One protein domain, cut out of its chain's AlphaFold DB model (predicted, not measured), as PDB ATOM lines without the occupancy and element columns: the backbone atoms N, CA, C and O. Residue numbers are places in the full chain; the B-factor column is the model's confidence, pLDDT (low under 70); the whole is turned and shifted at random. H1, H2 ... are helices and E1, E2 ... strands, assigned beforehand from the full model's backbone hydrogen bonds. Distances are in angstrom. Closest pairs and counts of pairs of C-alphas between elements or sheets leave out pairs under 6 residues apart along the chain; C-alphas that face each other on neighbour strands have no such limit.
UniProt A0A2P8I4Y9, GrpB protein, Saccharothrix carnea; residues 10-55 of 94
ATOM      1  N   GLU A  10      35.639  -4.879 -18.489       86.31
ATOM      2  CA  GLU A  10      34.372  -4.532 -19.139       86.31
ATOM      3  C   GLU A  10      34.337  -4.943 -20.618       86.31
ATOM      4  O   GLU A  10      33.268  -4.999 -21.228       86.31
ATOM      5  N   VAL A  11      35.493  -5.254 -21.214       84.81
ATOM      6  CA  VAL A  11      35.599  -5.654 -22.615       84.81
ATOM      7  C   VAL A  11      35.790  -7.173 -22.713       84.81
ATOM      8  O   VAL A  11      36.711  -7.719 -22.105       84.81
ATOM      9  N   PRO A  12      34.982  -7.879 -23.528       89.56
ATOM     10  CA  PRO A  12      35.090  -9.327 -23.637       89.56
ATOM     11  C   PRO A  12      36.495  -9.808 -24.032       89.56
ATOM     12  O   PRO A  12      37.108  -9.302 -24.980       89.56
ATOM     13  N   ALA A  13      37.010 -10.807 -23.310       86.94
ATOM     14  CA  ALA A  13      38.391 -11.284 -23.433       86.94
ATOM     15  C   ALA A  13      38.741 -11.753 -24.858       86.94
ATOM     16  O   ALA A  13      39.871 -11.601 -25.326       86.94
ATOM     17  N   GLU A  14      37.769 -12.285 -25.597       88.88
ATOM     18  CA  GLU A  14      37.926 -12.698 -26.987       88.88
ATOM     19  C   GLU A  14      38.299 -11.545 -27.926       88.88
ATOM     20  O   GLU A  14      39.041 -11.776 -28.885       88.88
ATOM     21  N   LEU A  15      37.887 -10.307 -27.630       89.50
ATOM     22  CA  LEU A  15      38.261  -9.130 -28.418       89.50
ATOM     23  C   LEU A  15      39.739  -8.772 -28.249       89.50
ATOM     24  O   LEU A  15      40.316  -8.124 -29.121       89.50
ATOM     25  N   TYR A  16      40.384  -9.234 -27.176       88.25
ATOM     26  CA  TYR A  16      41.816  -9.053 -26.954       88.25
ATOM     27  C   TYR A  16      42.687 -10.063 -27.700       88.25
ATOM     28  O   TYR A  16      43.902  -9.843 -27.793       88.25
ATOM     29  N   ARG A  17      42.100 -11.116 -28.295       90.44
ATOM     30  CA  ARG A  17      42.850 -12.138 -29.039       90.44
ATOM     31  C   ARG A  17      43.743 -11.507 -30.107       90.44
ATOM     32  O   ARG A  17      43.343 -10.628 -30.872       90.44
ATOM     33  N   LYS A  18      44.978 -12.000 -30.157       91.81
ATOM     34  CA  LYS A  18      46.008 -11.609 -31.120       91.81
ATOM     35  C   LYS A  18      46.763 -12.849 -31.587       91.81
ATOM     36  O   LYS A  18      46.850 -13.829 -30.851       91.81
ATOM     37  N   ARG A  19      47.360 -12.777 -32.772       94.62
ATOM     38  CA  ARG A  19      48.470 -13.656 -33.156       94.62
ATOM     39  C   ARG A  19      49.765 -12.863 -33.044       94.62
ATOM     40  O   ARG A  19      49.800 -11.685 -33.402       94.62
ATOM     41  N   LEU A  20      50.794 -13.496 -32.499       93.06
ATOM     42  CA  LEU A  20      52.122 -12.919 -32.353       93.06
ATOM     43  C   LEU A  20      53.091 -13.765 -33.168       93.06
ATOM     44  O   LEU A  20      53.177 -14.970 -32.948       93.06
ATOM     45  N   TYR A  21      53.794 -13.130 -34.093       95.25
ATOM     46  CA  TYR A  21      54.864 -13.754 -34.858       95.25
ATOM     47  C   TYR A  21      56.163 -13.012 -34.568       95.25
ATOM     48  O   TYR A  21      56.146 -11.794 -34.385       95.25
ATOM     49  N   PHE A  22      57.276 -13.734 -34.539       94.56
ATOM     50  CA  PHE A  22      58.603 -13.152 -34.393       94.56
ATOM     51  C   PHE A  22      59.502 -13.643 -35.528       94.56
ATOM     52  O   PHE A  22      59.437 -14.807 -35.923       94.56
ATOM     53  N   ARG A  23      60.334 -12.747 -36.054       94.00
ATOM     54  CA  ARG A  23      61.448 -13.074 -36.939       94.00
ATOM     55  C   ARG A  23      62.725 -12.996 -36.097       94.00
ATOM     56  O   ARG A  23      63.069 -11.891 -35.681       94.00
ATOM     57  N   PRO A  24      63.409 -14.124 -35.838       92.06
ATOM     58  CA  PRO A  24      64.613 -14.158 -35.006       92.06
ATOM     59  C   PRO A  24      65.895 -13.778 -35.757       92.06
ATOM     60  O   PRO A  24      66.975 -13.889 -35.191       92.06
ATOM     61  N   ASP A  25      65.794 -13.383 -37.028       93.88
ATOM     62  CA  ASP A  25      66.935 -12.976 -37.847       93.88
ATOM     63  C   ASP A  25      67.651 -11.774 -37.204       93.88
ATOM     64  O   ASP A  25      67.045 -10.705 -37.115       93.88
ATOM     65  N   PRO A  26      68.916 -11.910 -36.763       90.12
ATOM     66  CA  PRO A  26      69.632 -10.823 -36.103       90.12
ATOM     67  C   PRO A  26      69.874  -9.607 -37.004       90.12
ATOM     68  O   PRO A  26      70.033  -8.502 -36.490       90.12
ATOM     69  N   ALA A  27      69.906  -9.789 -38.329       94.69
ATOM     70  CA  ALA A  27      70.087  -8.686 -39.270       94.69
ATOM     71  C   ALA A  27      68.803  -7.858 -39.433       94.69
ATOM     72  O   ALA A  27      68.864  -6.653 -39.670       94.69
ATOM     73  N   GLU A  28      67.640  -8.496 -39.283       93.31
ATOM     74  CA  GLU A  28      66.328  -7.873 -39.469       93.31
ATOM     75  C   GLU A  28      65.295  -8.428 -38.467       93.31
ATOM     76  O   GLU A  28      64.318  -9.085 -38.862       93.31
ATOM     77  N   PRO A  29      65.480  -8.188 -37.157       93.69
ATOM     78  CA  PRO A  29      64.569  -8.703 -36.150       93.69
ATOM     79  C   PRO A  29      63.218  -7.991 -36.250       93.69
ATOM     80  O   PRO A  29      63.142  -6.767 -36.375       93.69
ATOM     81  N   ALA A  30      62.126  -8.752 -36.164       94.19
ATOM     82  CA  ALA A  30      60.778  -8.189 -36.225       94.19
ATOM     83  C   ALA A  30      59.802  -8.918 -35.300       94.19
ATOM     84  O   ALA A  30      59.845 -10.137 -35.160       94.19
ATOM     85  N   ILE A  31      58.865  -8.164 -34.723       93.19
ATOM     86  CA  ILE A  31      57.725  -8.693 -33.970       93.19
ATOM     87  C   ILE A  31      56.451  -8.202 -34.655       93.19
ATOM     88  O   ILE A  31      56.204  -6.998 -34.746       93.19
ATOM     89  N   LEU A  32      55.626  -9.132 -35.134       94.31
ATOM     90  CA  LEU A  32      54.372  -8.839 -35.816       94.31
ATOM     91  C   LEU A  32      53.186  -9.182 -34.912       94.31
ATOM     92  O   LEU A  32      52.888 -10.348 -34.644       94.31
ATOM     93  N   HIS A  33      52.470  -8.142 -34.491       93.94
ATOM     94  CA  HIS A  33      51.190  -8.268 -33.802       93.94
ATOM     95  C   HIS A  33      50.045  -8.235 -34.819       93.94
ATOM     96  O   HIS A  33      49.751  -7.185 -35.385       93.94
ATOM     97  N   VAL A  34      49.348  -9.358 -35.000       94.62
ATOM     98  CA  VAL A  34      48.123  -9.428 -35.810       94.62
ATOM     99  C   VAL A  34      46.917  -9.413 -34.879       94.62
ATOM    100  O   VAL A  34      46.787 -10.268 -34.002       94.62
ATOM    101  N   ARG A  35      46.032  -8.432 -35.054       93.19
ATOM    102  CA  ARG A  35      44.829  -8.239 -34.233       93.19
ATOM    103  C   ARG A  35      43.617  -8.052 -35.142       93.19
ATOM    104  O   ARG A  35      43.742  -7.458 -36.209       93.19
ATOM    105  N   GLN A  36      42.456  -8.538 -34.709       91.12
ATOM    106  CA  GLN A  36      41.192  -8.264 -35.394       91.12
ATOM    107  C   GLN A  36      40.829  -6.776 -35.268       91.12
ATOM    108  O   GLN A  36      41.145  -6.130 -34.264       91.12
ATOM    109  N   LEU A  37      40.146  -6.231 -36.275       87.81
ATOM    110  CA  LEU A  37      39.547  -4.901 -36.185       87.81
ATOM    111  C   LEU A  37      38.519  -4.868 -35.038       87.81
ATOM    112  O   LEU A  37      37.699  -5.773 -34.923       87.81
ATOM    113  N   GLY A  38      38.587  -3.852 -34.179       84.69
ATOM    114  CA  GLY A  38      37.811  -3.767 -32.935       84.69
ATOM    115  C   GLY A  38      38.561  -4.247 -31.684       84.69
ATOM    116  O   GLY A  38      38.132  -3.944 -30.576       84.69
ATOM    117  N   ASN A  39      39.710  -4.921 -31.825       90.06
ATOM    118  CA  ASN A  39      40.594  -5.234 -30.695       90.06
ATOM    119  C   ASN A  39      41.082  -3.947 -29.982       90.06
ATOM    120  O   ASN A  39      41.785  -3.140 -30.599       90.06
ATOM    121  N   PRO A  40      40.827  -3.760 -28.676       87.50
ATOM    122  CA  PRO A  40      41.122  -2.501 -27.976       87.50
ATOM    123  C   PRO A  40      42.571  -2.016 -28.095       87.50
ATOM    124  O   PRO A  40      42.850  -0.816 -28.166       87.50
ATOM    125  N   TRP A  41      43.522  -2.942 -28.188       87.62
ATOM    126  CA  TRP A  41      44.922  -2.582 -28.345       87.62
ATOM    127  C   TRP A  41      45.300  -2.114 -29.740       87.62
ATOM    128  O   TRP A  41      46.259  -1.357 -29.831       87.62
ATOM    129  N   HIS A  42      44.617  -2.531 -30.817       87.00
ATOM    130  CA  HIS A  42      45.004  -2.052 -32.153       87.00
ATOM    131  C   HIS A  42      44.934  -0.521 -32.184       87.00
ATOM    132  O   HIS A  42      45.853   0.146 -32.655       87.00
ATOM    133  N   ARG A  43      43.862   0.038 -31.606       84.12
ATOM    134  CA  ARG A  43      43.628   1.478 -31.563       84.12
ATOM    135  C   ARG A  43      44.569   2.132 -30.565       84.12
ATOM    136  O   ARG A  43      45.202   3.127 -30.900       84.12
ATOM    137  N   ARG A  44      44.714   1.547 -29.371       86.12
ATOM    138  CA  ARG A  44      45.583   2.085 -28.316       86.12
ATOM    139  C   ARG A  44      47.048   2.176 -28.752       86.12
ATOM    140  O   ARG A  44      47.687   3.185 -28.483       86.12
ATOM    141  N   THR A  45      47.570   1.176 -29.467       89.31
ATOM    142  CA  THR A  45      48.950   1.193 -29.982       89.31
ATOM    143  C   THR A  45      49.166   2.306 -31.010       89.31
ATOM    144  O   THR A  45      50.188   2.988 -30.955       89.31
ATOM    145  N   ILE A  46      48.208   2.529 -31.919       90.12
ATOM    146  CA  ILE A  46      48.284   3.615 -32.911       90.12
ATOM    147  C   ILE A  46      48.240   4.980 -32.218       90.12
ATOM    148  O   ILE A  46      49.121   5.804 -32.445       90.12
ATOM    149  N   LEU A  47      47.276   5.187 -31.315       90.31
ATOM    150  CA  LEU A  47      47.145   6.443 -30.570       90.31
ATOM    151  C   LEU A  47      48.393   6.749 -29.738       90.31
ATOM    152  O   LEU A  47      48.847   7.889 -29.702       90.31
ATOM    153  N   PHE A  48      48.988   5.734 -29.110       90.31
ATOM    154  CA  PHE A  48      50.225   5.916 -28.358       90.31
ATOM    155  C   PHE A  48      51.393   6.339 -29.257       90.31
ATOM    156  O   PHE A  48      52.106   7.282 -28.928       90.31
ATOM    157  N   ARG A  49      51.561   5.698 -30.423       94.69
ATOM    158  CA  ARG A  49      52.562   6.109 -31.424       94.69
ATOM    159  C   ARG A  49      52.368   7.569 -31.826       94.69
ATOM    160  O   ARG A  49      53.346   8.309 -31.911       94.69
ATOM    161  N   ASP A  50      51.130   7.965 -32.096       95.88
ATOM    162  CA  ASP A  50      50.818   9.317 -32.554       95.88
ATOM    163  C   ASP A  50      51.097  10.347 -31.450       95.88
ATOM    164  O   ASP A  50      51.729  11.368 -31.721       95.88
ATOM    165  N   ARG A  51      50.781  10.023 -30.189       93.88
ATOM    166  CA  ARG A  51      51.138  10.846 -29.025       93.88
ATOM    167  C   ARG A  51      52.648  11.039 -28.877       93.88
ATOM    168  O   ARG A  51      53.102  12.166 -28.737       93.88
ATOM    169  N   LEU A  52      53.447   9.973 -28.977       95.00
ATOM    170  CA  LEU A  52      54.917  10.075 -28.894       95.00
ATOM    171  C   LEU A  52      55.527  10.951 -30.005       95.00
ATOM    172  O   LEU A  52      56.608  11.524 -29.836       95.00
ATOM    173  N   ARG A  53      54.864  11.032 -31.164       96.94
ATOM    174  CA  ARG A  53      55.280  11.899 -32.274       96.94
ATOM    175  C   ARG A  53      54.884  13.353 -32.035       96.94
ATOM    176  O   ARG A  53      55.685  14.234 -32.329       96.94
ATOM    177  N   ALA A  54      53.687  13.584 -31.503       97.56
ATOM    178  CA  ALA A  54      53.143  14.917 -31.274       97.56
ATOM    179  C   ALA A  54      53.708  15.611 -30.021       97.56
ATOM    180  O   ALA A  54      53.863  16.828 -30.025       97.56
ATOM    181  N   GLU A  55      54.033  14.860 -28.964       97.12
ATOM    182  CA  GLU A  55      54.382  15.399 -27.642       97.12
ATOM    183  C   GLU A  55      55.823  15.014 -27.240       97.12
ATOM    184  O   GLU A  55      56.045  13.927 -26.695       97.12
TER     185      GLU A  55
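AT A GLANCE: This is residues 10 to 55 of the 94 residues of the protein "GrpB protein" of Saccharothrix carnea (UniProt A0A2P8I4Y9). What shape do these atoms make? A hairpin of two strands, E1 and E2, and one helix, H2, are the two arms of an open V, and the short helix H1 sits by the corner where they meet. The tip of the hairpin, residues 24 to 29, and most of the helical arm, residues 43 to 55, stick out free, with the space between the arms empty. What is it built of? The printed part has 46 residues with two named helices and two named strands in the order H1, E1, E2, H2; the sheet, E1 - E2, is antiparallel, and the class is mixed, helices and strands. How is it spread out? It is loose, with a radius of gyration of the C-alphas of 13.4 A, and flat, spanning 40 by 31 by 14 A.

HOW THE PARTS SIT: How do the two strands pair? E1, residues 18 to 23, and E2, residues 30 to 35, form a hairpin, antiparallel with 165 degrees between their directions. N 21 and O 32 are within hydrogen-bond range at 3.0 A, as are N 32 and O 21 at 2.8 A. Where does the long helix meet the rest? H2, residues 40 to 54, comes closest to E2 where the C-alphas of His 42 and Arg 35 are 6.5 A apart, and H2 and E1 are apart. H1, residues 13 to 16, only just touches H2, with 3 pairs of C-alphas within 8 A; H2 touches it with residues 40 to 41 alone, and the closest C-alphas, of Tyr 16 and Pro 40, are 6.7 A apart. What do the helices' backbones show? In H2 every O i to N i+4 pair is within hydrogen-bond range. H1 is too short for such a pair, but its 1 pair of O i and N i+3 is within range.

IN THESE COORDINATES: Where do the strands run? E1 goes 16.6 A from C-alpha 18 at (46.008, -11.609, -31.120) to C-alpha 23, and E2 goes 16.1 A from C-alpha 30 to C-alpha 35. Where are the helices? H1 begins at C-alpha 13, at (38.391, -11.284, -23.433), and measures 5.4 A. H2 measures 21.4 A and ends at C-alpha 54, at (53.143, 14.917, -31.274).

THE WHOLE: How large is it? The two C-alphas farthest apart, those of Glu 10 and Ala 27, are 41.2 A apart. Is the printed part cut, or any link long? It has no cut from residue 10 to 55; the links H1 to E1 and E2 to H2 are tight, and that from E1 to E2 is short. How confident is the model? The mean pLDDT of the printed part is 91.4, and no printed residue is under 70.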